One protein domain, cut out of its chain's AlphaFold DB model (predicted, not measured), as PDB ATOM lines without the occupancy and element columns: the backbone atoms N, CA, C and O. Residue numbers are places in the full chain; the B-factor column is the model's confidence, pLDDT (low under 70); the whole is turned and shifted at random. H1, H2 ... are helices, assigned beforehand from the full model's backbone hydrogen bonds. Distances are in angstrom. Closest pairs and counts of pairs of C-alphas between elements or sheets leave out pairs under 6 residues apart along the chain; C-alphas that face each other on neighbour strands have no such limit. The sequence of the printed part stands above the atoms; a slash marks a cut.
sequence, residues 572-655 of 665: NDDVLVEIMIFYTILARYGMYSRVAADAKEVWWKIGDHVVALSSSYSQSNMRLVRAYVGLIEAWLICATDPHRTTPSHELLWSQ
ATOM      1  N   ASN A 572     159.516 126.439 190.216       80.12
ATOM      2  CA  ASN A 572     160.574 125.965 191.100       80.12
ATOM      3  C   ASN A 572     159.965 125.056 192.179       80.12
ATOM      4  O   ASN A 572     159.064 125.475 192.918       80.12
ATOM      5  N   ASP A 573     160.466 123.823 192.246       84.62
ATOM      6  CA  ASP A 573     159.925 122.773 193.108       84.62
ATOM      7  C   ASP A 573     160.301 122.969 194.581       84.62
ATOM      8  O   ASP A 573     159.467 122.706 195.441       84.62
ATOM      9  N   ASP A 574     161.491 123.492 194.900       84.44
ATOM     10  CA  ASP A 574     161.917 123.748 196.287       84.44
ATOM     11  C   ASP A 574     161.044 124.820 196.963       84.44
ATOM     12  O   ASP A 574     160.619 124.671 198.109       84.44
ATOM     13  N   VAL A 575     160.706 125.882 196.226       87.12
ATOM     14  CA  VAL A 575     159.747 126.915 196.647       87.12
ATOM     15  C   VAL A 575     158.348 126.325 196.821       87.12
ATOM     16  O   VAL A 575     157.642 126.686 197.762       87.12
ATOM     17  N   LEU A 576     157.931 125.411 195.939       89.25
ATOM     18  CA  LEU A 576     156.620 124.770 196.042       89.25
ATOM     19  C   LEU A 576     156.547 123.801 197.234       89.25
ATOM     20  O   LEU A 576     155.549 123.811 197.953       89.25
ATOM     21  N   VAL A 577     157.607 123.024 197.483       89.50
ATOM     22  CA  VAL A 577     157.803 122.198 198.686       89.50
ATOM     23  C   VAL A 577     157.631 123.046 199.939       89.50
ATOM     24  O   VAL A 577     156.800 122.720 200.782       89.50
ATOM     25  N   GLU A 578     158.349 124.164 200.036       89.19
ATOM     26  CA  GLU A 578     158.317 125.030 201.214       89.19
ATOM     27  C   GLU A 578     156.917 125.624 201.461       89.19
ATOM     28  O   GLU A 578     156.411 125.598 202.585       89.19
ATOM     29  N   ILE A 579     156.226 126.070 200.403       92.25
ATOM     30  CA  ILE A 579     154.840 126.551 200.504       92.25
ATOM     31  C   ILE A 579     153.889 125.423 200.948       92.25
ATOM     32  O   ILE A 579     153.002 125.660 201.770       92.25
ATOM     33  N   MET A 580     154.066 124.188 200.462       91.81
ATOM     34  CA  MET A 580     153.265 123.042 200.913       91.81
ATOM     35  C   MET A 580     153.522 122.693 202.386       91.81
ATOM     36  O   MET A 580     152.570 122.394 203.108       91.81
ATOM     37  N   ILE A 581     154.764 122.791 202.870       91.44
ATOM     38  CA  ILE A 581     155.103 122.584 204.289       91.44
ATOM     39  C   ILE A 581     154.458 123.678 205.159       91.44
ATOM     40  O   ILE A 581     153.822 123.354 206.165       91.44
ATOM     41  N   PHE A 582     154.511 124.947 204.739       92.69
ATOM     42  CA  PHE A 582     153.804 126.050 205.403       92.69
ATOM     43  C   PHE A 582     152.297 125.769 205.529       92.69
ATOM     44  O   PHE A 582     151.746 125.815 206.632       92.69
ATOM     45  N   TYR A 583     151.627 125.379 204.438       93.12
ATOM     46  CA  TYR A 583     150.209 124.997 204.483       93.12
ATOM     47  C   TYR A 583     149.933 123.747 205.333       93.12
ATOM     48  O   TYR A 583     148.889 123.676 205.986       93.12
ATOM     49  N   THR A 584     150.867 122.796 205.390       92.62
ATOM     50  CA  THR A 584     150.771 121.605 206.248       92.62
ATOM     51  C   THR A 584     150.791 121.994 207.728       92.62
ATOM     52  O   THR A 584     150.016 121.459 208.519       92.62
ATOM     53  N   ILE A 585     151.618 122.969 208.121       91.50
ATOM     54  CA  ILE A 585     151.661 123.499 209.494       91.50
ATOM     55  C   ILE A 585     150.363 124.235 209.846       91.50
ATOM     56  O   ILE A 585     149.797 123.983 210.911       91.50
ATOM     57  N   LEU A 586     149.830 125.070 208.941       91.62
ATOM     58  CA  LEU A 586     148.517 125.697 209.146       91.62
ATOM     59  C   LEU A 586     147.422 124.639 209.353       91.62
ATOM     60  O   LEU A 586     146.666 124.718 210.324       91.62
ATOM     61  N   ALA A 587     147.393 123.598 208.515       90.06
ATOM     62  CA  ALA A 587     146.457 122.485 208.641       90.06
ATOM     63  C   ALA A 587     146.652 121.679 209.945       90.06
ATOM     64  O   ALA A 587     145.667 121.293 210.569       90.06
ATOM     65  N   ARG A 588     147.884 121.504 210.450       88.12
ATOM     66  CA  ARG A 588     148.143 120.886 211.774       88.12
ATOM     67  C   ARG A 588     147.552 121.699 212.942       88.12
ATOM     68  O   ARG A 588     147.220 121.108 213.971       88.12
ATOM     69  N   TYR A 589     147.339 123.010 212.779       89.38
ATOM     70  CA  TYR A 589     146.559 123.848 213.709       89.38
ATOM     71  C   TYR A 589     145.061 123.970 213.358       89.38
ATOM     72  O   TYR A 589     144.325 124.647 214.081       89.38
ATOM     73  N   GLY A 590     144.605 123.325 212.279       87.56
ATOM     74  CA  GLY A 590     143.236 123.392 211.757       87.56
ATOM     75  C   GLY A 590     142.925 124.648 210.929       87.56
ATOM     76  O   GLY A 590     141.763 124.944 210.663       87.56
ATOM     77  N   MET A 591     143.932 125.427 210.549       87.50
ATOM     78  CA  MET A 591     143.773 126.724 209.892       87.50
ATOM     79  C   MET A 591     143.926 126.635 208.371       87.50
ATOM     80  O   MET A 591     144.625 125.764 207.861       87.50
ATOM     81  N   TYR A 592     143.308 127.580 207.648       87.44
ATOM     82  CA  TYR A 592     143.392 127.709 206.178       87.44
ATOM     83  C   TYR A 592     142.966 126.441 205.412       87.44
ATOM     84  O   TYR A 592     143.247 126.284 204.225       87.44
ATOM     85  N   SER A 593     142.223 125.557 206.080       86.31
ATOM     86  CA  SER A 593     141.773 124.272 205.548       86.31
ATOM     87  C   SER A 593     140.919 124.435 204.284       86.31
ATOM     88  O   SER A 593     141.056 123.667 203.332       86.31
ATOM     89  N   ARG A 594     140.141 125.522 204.204       85.00
ATOM     90  CA  ARG A 594     139.392 125.949 203.016       85.00
ATOM     91  C   ARG A 594     140.219 126.078 201.732       85.00
ATOM     92  O   ARG A 594     139.663 125.872 200.654       85.00
ATOM     93  N   VAL A 595     141.523 126.364 201.794       87.94
ATOM     94  CA  VAL A 595     142.373 126.494 200.589       87.94
ATOM     95  C   VAL A 595     142.424 125.190 199.776       87.94
ATOM     96  O   VAL A 595     142.553 125.240 198.549       87.94
ATOM     97  N   ALA A 596     142.213 124.033 200.415       86.44
ATOM     98  CA  ALA A 596     142.064 122.742 199.743       86.44
ATOM     99  C   ALA A 596     140.827 122.666 198.824       86.44
ATOM    100  O   ALA A 596     140.830 121.928 197.841       86.44
ATOM    101  N   ALA A 597     139.765 123.413 199.149       84.81
ATOM    102  CA  ALA A 597     138.527 123.486 198.379       84.81
ATOM    103  C   ALA A 597     138.555 124.646 197.371       84.81
ATOM    104  O   ALA A 597     138.329 124.424 196.181       84.81
ATOM    105  N   ASP A 598     138.892 125.861 197.818       86.12
ATOM    106  CA  ASP A 598     138.877 127.072 196.982       86.12
ATOM    107  C   ASP A 598     139.931 127.029 195.855       86.12
ATOM    108  O   ASP A 598     139.667 127.506 194.752       86.12
ATOM    109  N   ALA A 599     141.102 126.421 196.091       86.88
ATOM    110  CA  ALA A 599     142.185 126.286 195.106       86.88
ATOM    111  C   ALA A 599     142.392 124.837 194.606       86.88
ATOM    112  O   ALA A 599     143.427 124.512 194.023       86.88
ATOM    113  N   LYS A 600     141.396 123.962 194.802       86.94
ATOM    114  CA  LYS A 600     141.415 122.519 194.487       86.94
ATOM    115  C   LYS A 600     142.042 122.154 193.132       86.94
ATOM    116  O   LYS A 600     142.905 121.284 193.063       86.94
ATOM    117  N   GLU A 601     141.643 122.842 192.061       88.25
ATOM    118  CA  GLU A 601     142.104 122.584 190.683       88.25
ATOM    119  C   GLU A 601     143.579 122.965 190.430       88.25
ATOM    120  O   GLU A 601     144.130 122.663 189.370       88.25
ATOM    121  N   VAL A 602     144.220 123.660 191.375       88.69
ATOM    122  CA  VAL A 602     145.661 123.957 191.371       88.69
ATOM    123  C   VAL A 602     146.408 122.817 192.062       88.69
ATOM    124  O   VAL A 602     147.305 122.222 191.471       88.69
ATOM    125  N   TRP A 603     145.971 122.447 193.270       89.62
ATOM    126  CA  TRP A 603     146.551 121.345 194.044       89.62
ATOM    127  C   TRP A 603     146.462 120.003 193.313       89.62
ATOM    128  O   TRP A 603     147.429 119.250 193.303       89.62
ATOM    129  N   TRP A 604     145.355 119.726 192.621       88.69
ATOM    130  CA  TRP A 604     145.212 118.507 191.817       88.69
ATOM    131  C   TRP A 604     146.208 118.417 190.651       88.69
ATOM    132  O   TRP A 604     146.733 117.336 190.410       88.69
ATOM    133  N   LYS A 605     146.571 119.532 190.001       88.75
ATOM    134  CA  LYS A 605     147.611 119.537 188.950       88.75
ATOM    135  C   LYS A 605     149.008 119.277 189.508       88.75
ATOM    136  O   LYS A 605     149.825 118.646 188.843       88.75
ATOM    137  N   ILE A 606     149.273 119.743 190.729       88.38
ATOM    138  CA  ILE A 606     150.493 119.386 191.466       88.38
ATOM    139  C   ILE A 606     150.466 117.883 191.778       88.38
ATOM    140  O   ILE A 606     151.461 117.208 191.550       88.38
ATOM    141  N   GLY A 607     149.313 117.334 192.175       88.12
ATOM    142  CA  GLY A 607     149.099 115.893 192.330       88.12
ATOM    143  C   GLY A 607     149.396 115.081 191.065       88.12
ATOM    144  O   GLY A 607     150.155 114.118 191.136       88.12
ATOM    145  N   ASP A 608     148.871 115.485 189.904       88.12
ATOM    146  CA  ASP A 608     149.158 114.839 188.612       88.12
ATOM    147  C   ASP A 608     150.668 114.845 188.297       88.12
ATOM    148  O   ASP A 608     151.233 113.840 187.855       88.12
ATOM    149  N   HIS A 609     151.346 115.966 188.573       85.94
ATOM    150  CA  HIS A 609     152.792 116.094 188.387       85.94
ATOM    151  C   HIS A 609     153.585 115.212 189.364       85.94
ATOM    152  O   HIS A 609     154.499 114.499 188.950       85.94
ATOM    153  N   VAL A 610     153.192 115.184 190.639       87.06
ATOM    154  CA  VAL A 610     153.765 114.337 191.695       87.06
ATOM    155  C   VAL A 610     153.601 112.849 191.369       87.06
ATOM    156  O   VAL A 610     154.542 112.077 191.551       87.06
ATOM    157  N   VAL A 611     152.457 112.432 190.815       87.62
ATOM    158  CA  VAL A 611     152.236 111.055 190.345       87.62
ATOM    159  C   VAL A 611     153.166 110.720 189.178       87.62
ATOM    160  O   VAL A 611     153.811 109.670 189.212       87.62
ATOM    161  N   ALA A 612     153.326 111.612 188.196       85.56
ATOM    162  CA  ALA A 612     154.284 111.417 187.104       85.56
ATOM    163  C   ALA A 612     155.732 111.293 187.624       85.56
ATOM    164  O   ALA A 612     156.454 110.371 187.239       85.56
ATOM    165  N   LEU A 613     156.135 112.167 188.553       82.44
ATOM    166  CA  LEU A 613     157.468 112.166 189.162       82.44
ATOM    167  C   LEU A 613     157.724 110.964 190.080       82.44
ATOM    168  O   LEU A 613     158.863 110.505 190.148       82.44
ATOM    169  N   SER A 614     156.704 110.396 190.733       76.75
ATOM    170  CA  SER A 614     156.857 109.226 191.620       76.75
ATOM    171  C   SER A 614     157.393 107.969 190.917       76.75
ATOM    172  O   SER A 614     157.930 107.080 191.572       76.75
ATOM    173  N   SER A 615     157.333 107.923 189.580       79.06
ATOM    174  CA  SER A 615     157.971 106.878 188.767       79.06
ATOM    175  C   SER A 615     159.501 107.035 188.661       79.06
ATOM    176  O   SER A 615     160.149 106.250 187.971       79.06
ATOM    177  N   SER A 616     160.092 108.055 189.299       76.44
ATOM    178  CA  SER A 616     161.513 108.410 189.193       76.44
ATOM    179  C   SER A 616     162.132 108.775 190.550       76.44
ATOM    180  O   SER A 616     161.768 109.761 191.192       76.44
ATOM    181  N   TYR A 617     163.113 107.981 190.982       70.88
ATOM    182  CA  TYR A 617     163.718 108.057 192.316       70.88
ATOM    183  C   TYR A 617     164.845 109.105 192.417       70.88
ATOM    184  O   TYR A 617     165.989 108.772 192.713       70.88
ATOM    185  N   SER A 618     164.528 110.382 192.176       81.50
ATOM    186  CA  SER A 618     165.410 111.505 192.546       81.50
ATOM    187  C   SER A 618     165.080 112.016 193.951       81.50
ATOM    188  O   SER A 618     163.909 112.079 194.326       81.50
ATOM    189  N   GLN A 619     166.090 112.454 194.708       76.19
ATOM    190  CA  GLN A 619     165.905 113.051 196.037       76.19
ATOM    191  C   GLN A 619     165.006 114.300 195.987       76.19
ATOM    192  O   GLN A 619     164.113 114.435 196.821       76.19
ATOM    193  N   SER A 620     165.162 115.155 194.967       76.06
ATOM    194  CA  SER A 620     164.276 116.304 194.701       76.06
ATOM    195  C   SER A 620     162.809 115.880 194.563       76.06
ATOM    196  O   SER A 620     161.912 116.450 195.182       76.06
ATOM    197  N   ASN A 621     162.570 114.815 193.800       82.12
ATOM    198  CA  ASN A 621     161.230 114.326 193.496       82.12
ATOM    199  C   ASN A 621     160.593 113.721 194.754       82.12
ATOM    200  O   ASN A 621     159.409 113.926 195.003       82.12
ATOM    201  N   MET A 622     161.381 113.032 195.588       83.00
ATOM    202  CA  MET A 622     160.912 112.499 196.871       83.00
ATOM    203  C   MET A 622     160.577 113.605 197.884       83.00
ATOM    204  O   MET A 622     159.618 113.442 198.638       83.00
ATOM    205  N   ARG A 623     161.284 114.748 197.871       84.75
ATOM    206  CA  ARG A 623     160.915 115.940 198.663       84.75
ATOM    207  C   ARG A 623     159.544 116.483 198.253       84.75
ATOM    208  O   ARG A 623     158.673 116.643 199.110       84.75
ATOM    209  N   LEU A 624     159.320 116.672 196.950       86.75
ATOM    210  CA  LEU A 624     158.034 117.131 196.409       86.75
ATOM    211  C   LEU A 624     156.889 116.148 196.715       86.75
ATOM    212  O   LEU A 624     155.824 116.571 197.166       86.75
ATOM    213  N   VAL A 625     157.124 114.839 196.551       88.50
ATOM    214  CA  VAL A 625     156.164 113.780 196.912       88.50
ATOM    215  C   VAL A 625     155.825 113.826 198.407       88.50
ATOM    216  O   VAL A 625     154.643 113.845 198.747       88.50
ATOM    217  N   ARG A 626     156.821 113.882 199.307       88.19
ATOM    218  CA  ARG A 626     156.599 113.903 200.769       88.19
ATOM    219  C   ARG A 626     155.796 115.130 201.198       88.19
ATOM    220  O   ARG A 626     154.816 114.984 201.924       88.19
ATOM    221  N   ALA A 627     156.174 116.315 200.719       89.75
ATOM    222  CA  ALA A 627     155.499 117.566 201.061       89.75
ATOM    223  C   ALA A 627     154.051 117.615 200.536       89.75
ATOM    224  O   ALA A 627     153.154 118.038 201.264       89.75
ATOM    225  N   TYR A 628     153.790 117.118 199.319       91.81
ATOM    226  CA  TYR A 628     152.426 117.024 198.791       91.81
ATOM    227  C   TYR A 628     151.571 116.004 199.561       91.81
ATOM    228  O   TYR A 628     150.440 116.309 199.938       91.81
ATOM    229  N   VAL A 629     152.098 114.808 199.844       91.75
ATOM    230  CA  VAL A 629     151.359 113.770 200.587       91.75
ATOM    231  C   VAL A 629     151.044 114.226 202.016       91.75
ATOM    232  O   VAL A 629     149.897 114.094 202.438       91.75
ATOM    233  N   GLY A 630     152.004 114.831 202.725       91.06
ATOM    234  CA  GLY A 630     151.791 115.363 204.078       91.06
ATOM    235  C   GLY A 630     150.757 116.494 204.136       91.06
ATOM    236  O   GLY A 630     149.964 116.561 205.076       91.06
ATOM    237  N   LEU A 631     150.692 117.339 203.100       92.50
ATOM    238  CA  LEU A 631     149.663 118.374 202.974       92.50
ATOM    239  C   LEU A 631     148.259 117.770 202.805       92.50
ATOM    240  O   LEU A 631     147.318 118.165 203.499       92.50
ATOM    241  N   ILE A 632     148.122 116.780 201.917       92.31
ATOM    242  CA  ILE A 632     146.856 116.068 201.697       92.31
ATOM    243  C   ILE A 632     146.434 115.283 202.951       92.31
ATOM    244  O   ILE A 632     145.249 115.283 203.289       92.31
ATOM    245  N   GLU A 633     147.372 114.671 203.680       91.06
ATOM    246  CA  GLU A 633     147.113 114.009 204.967       91.06
ATOM    247  C   GLU A 633     146.595 114.999 206.023       91.06
ATOM    248  O   GLU A 633     145.560 114.755 206.649       91.06
ATOM    249  N   ALA A 634     147.250 116.151 206.188       90.00
ATOM    250  CA  ALA A 634     146.824 117.161 207.154       90.00
ATOM    251  C   ALA A 634     145.417 117.713 206.844       90.00
ATOM    252  O   ALA A 634     144.618 117.929 207.763       90.00
ATOM    253  N   TRP A 635     145.062 117.876 205.564       90.00
ATOM    254  CA  TRP A 635     143.701 118.243 205.157       90.00
ATOM    255  C   TRP A 635     142.681 117.107 205.314       90.00
ATOM    256  O   TRP A 635     141.555 117.377 205.729       90.00
ATOM    257  N   LEU A 636     143.053 115.845 205.071       88.50
ATOM    258  CA  LEU A 636     142.210 114.676 205.372       88.50
ATOM    259  C   LEU A 636     141.861 114.601 206.866       88.50
ATOM    260  O   LEU A 636     140.706 114.354 207.220       88.50
ATOM    261  N   ILE A 637     142.828 114.878 207.745       86.75
ATOM    262  CA  ILE A 637     142.609 114.966 209.195       86.75
ATOM    263  C   ILE A 637     141.641 116.120 209.522       86.75
ATOM    264  O   ILE A 637     140.675 115.912 210.257       86.75
ATOM    265  N   CYS A 638     141.825 117.301 208.920       84.88
ATOM    266  CA  CYS A 638     140.919 118.447 209.094       84.88
ATOM    267  C   CYS A 638     139.484 118.183 208.592       84.88
ATOM    268  O   CYS A 638     138.529 118.661 209.201       84.88
ATOM    269  N   ALA A 639     139.315 117.423 207.504       83.88
ATOM    270  CA  ALA A 639     138.006 117.011 206.987       83.88
ATOM    271  C   ALA A 639     137.333 115.930 207.855       83.88
ATOM    272  O   ALA A 639     136.109 115.789 207.840       83.88
ATOM    273  N   THR A 640     138.126 115.163 208.609       83.31
ATOM    274  CA  THR A 640     137.640 114.113 209.518       83.31
ATOM    275  C   THR A 640     137.175 114.696 210.858       83.31
ATOM    276  O   THR A 640     136.158 114.253 211.387       83.31
ATOM    277  N   ASP A 641     137.872 115.709 211.385       76.19
ATOM    278  CA  ASP A 641     137.517 116.416 212.627       76.19
ATOM    279  C   ASP A 641     137.400 117.943 212.403       76.19
ATOM    280  O   ASP A 641     138.290 118.720 212.779       76.19
ATOM    281  N   PRO A 642     136.292 118.415 211.796       69.12
ATOM    282  CA  PRO A 642     136.092 119.832 211.500       69.12
ATOM    283  C   PRO A 642     135.935 120.697 212.759       69.12
ATOM    284  O   PRO A 642     136.124 121.910 212.676       69.12
ATOM    285  N   HIS A 643     135.672 120.117 213.936       70.25
ATOM    286  CA  HIS A 643     135.628 120.869 215.196       70.25
ATOM    287  C   HIS A 643     137.005 121.381 215.632       70.25
ATOM    288  O   HIS A 643     137.080 122.313 216.434       70.25
ATOM    289  N   ARG A 644     138.089 120.831 215.071       69.62
ATOM    290  CA  ARG A 644     139.453 121.341 215.261       69.62
ATOM    291  C   ARG A 644     139.855 122.415 214.249       69.62
ATOM    292  O   ARG A 644     140.879 123.063 214.459       69.62
ATOM    293  N   THR A 645     139.068 122.637 213.191       76.75
ATOM    294  CA  THR A 645     139.361 123.680 212.194       76.75
ATOM    295  C   THR A 645     138.994 125.087 212.673       76.75
ATOM    296  O   THR A 645     138.245 125.279 213.631       76.75
ATOM    297  N   THR A 646     139.582 126.111 212.056       72.00
ATOM    298  CA  THR A 646     139.359 127.523 212.395       72.00
ATOM    299  C   THR A 646     139.205 128.350 211.113       72.00
ATOM    300  O   THR A 646     140.223 128.652 210.488       72.00
ATOM    301  N   PRO A 647     137.971 128.763 210.744       72.44
ATOM    302  CA  PRO A 647     136.680 128.464 211.391       72.44
ATOM    303  C   PRO A 647     136.242 126.986 211.296       72.44
ATOM    304  O   PRO A 647     136.636 126.258 210.397       72.44
ATOM    305  N   SER A 648     135.390 126.547 212.226       63.59
ATOM    306  CA  SER A 648     135.114 125.127 212.528       63.59
ATOM    307  C   SER A 648     134.131 124.402 211.585       63.59
ATOM    308  O   SER A 648     133.312 123.603 212.047       63.59
ATOM    309  N   HIS A 649     134.088 124.767 210.301       62.19
ATOM    310  CA  HIS A 649     133.094 124.252 209.341       62.19
ATOM    311  C   HIS A 649     133.523 124.371 207.863       62.19
ATOM    312  O   HIS A 649     132.672 124.401 206.976       62.19
ATOM    313  N   GLU A 650     134.825 124.474 207.581       60.88
ATOM    314  CA  GLU A 650     135.323 124.758 206.225       60.88
ATOM    315  C   GLU A 650     135.351 123.544 205.285       60.88
ATOM    316  O   GLU A 650     134.925 123.646 204.133       60.88
ATOM    317  N   LEU A 651     135.848 122.391 205.746       64.50
ATOM    318  CA  LEU A 651     136.021 121.204 204.902       64.50
ATOM    319  C   LEU A 651     134.748 120.358 204.815       64.50
ATOM    320  O   LEU A 651     134.672 119.236 205.309       64.50
ATOM    321  N   LEU A 652     133.754 120.897 204.109       58.88
ATOM    322  CA  LEU A 652     132.527 120.196 203.725       58.88
ATOM    323  C   LEU A 652     132.764 119.218 202.561       58.88
ATOM    324  O   LEU A 652     132.104 119.280 201.521       58.88
ATOM    325  N   TRP A 653     133.715 118.297 202.722       61.84
ATOM    326  CA  TRP A 653     133.789 117.126 201.852       61.84
ATOM    327  C   TRP A 653     132.582 116.237 202.147       61.84
ATOM    328  O   TRP A 653     132.275 115.953 203.305       61.84
ATOM    329  N   SER A 654     131.880 115.800 201.101       52.50
ATOM    330  CA  SER A 654     130.762 114.874 201.250       52.50
ATOM    331  C   SER A 654     131.291 113.556 201.807       52.50
ATOM    332  O   SER A 654     131.853 112.752 201.058       52.50
ATOM    333  N   GLN A 655     131.120 113.337 203.113       50.25
ATOM    334  CA  GLN A 655     131.371 112.040 203.723       50.25
ATOM    335  C   GLN A 655     130.535 111.018 202.956       50.25
ATOM    336  O   GLN A 655     129.306 111.074 202.962       50.25
TER     337      GLN A 655
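Overview. This is residues 572 to 655 of the 665 residues of the protein "Cytoplasmic protein" of Lentinula edodes (UniProt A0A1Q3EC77). Three longer helices make the body: H4 is the longest, H1 runs side by side with it, and H3 folds back from it as the other arm of a V closed at the tight link between H3 and H4. The centres of H1, H3 and H4 make a triangle, the short H2 is near H3 and H4 away from the closed end of the V, and an unnamed tail, residues 641 to 655, loops past the last residues of H4. The printed part has 84 residues with four named helices, in the order H1, H2, H3, H4, and no named strand; the class is all helix. The whole is compact, with a radius of gyration of the C-alphas of 13.1 A, and elongated, with spans of 39 by 22 by 17 A.

Along the chain. H1 is residues 573 to 588, 22.2 A from first to last C-alpha, and begins with C-alpha 573 at (159.925, 122.773, 193.108). H2 is residues 595 to 598. H3 is residues 600 to 614, 20.6 A long, with C-alpha 600 at (141.415, 122.519, 194.487). H4 is residues 619 to 640, 31.3 A long, and ends with C-alpha 640 at (137.640, 114.113, 209.518).

Arrangement. H1 and H4 touch, their closest C-alphas being those of Thr 584 and Leu 631, 4.7 A apart. They run the same way at a shallow tilt of 23 degrees. H3 and H4 form a helical hairpin, running opposite ways at a steep tilt of 41 degrees. H4 touches H3 with residues 621 to 628 alone, and the closest C-alphas of the two helices are those of Val 610 and Val 625, 5.8 A apart. H1 and H3 are apart, and so are H1 and H2. H2 is close to H3 but not clearly touching it, with the C-alphas of Ala 596 and Trp 603 closest at 7.4 A. H2 is also close to H4 but not clearly touching it, with the C-alphas of Ala 596 and Trp 635 closest at 7.2 A. Every O i to N i+4 pair is within hydrogen-bond range in H1 and H4, and 10 of 11 are in H3; H2, with 4 residues, is too short for such a pair.

Size, cuts and confidence. The two C-alphas farthest apart are those of Ser 616 and Ser 648, 39.0 A. The printed part has no cut. The links H2 to H3 and H3 to H4 are tight, the link H1 to H2 is short, and no link is long. Residues 641 to 655 have no named element, and their C-alphas lie 13 to 19 A from the mean of all C-alphas. The mean pLDDT of the printed part is 83.1; residues 642, 644 and 648 to 655 are under 70.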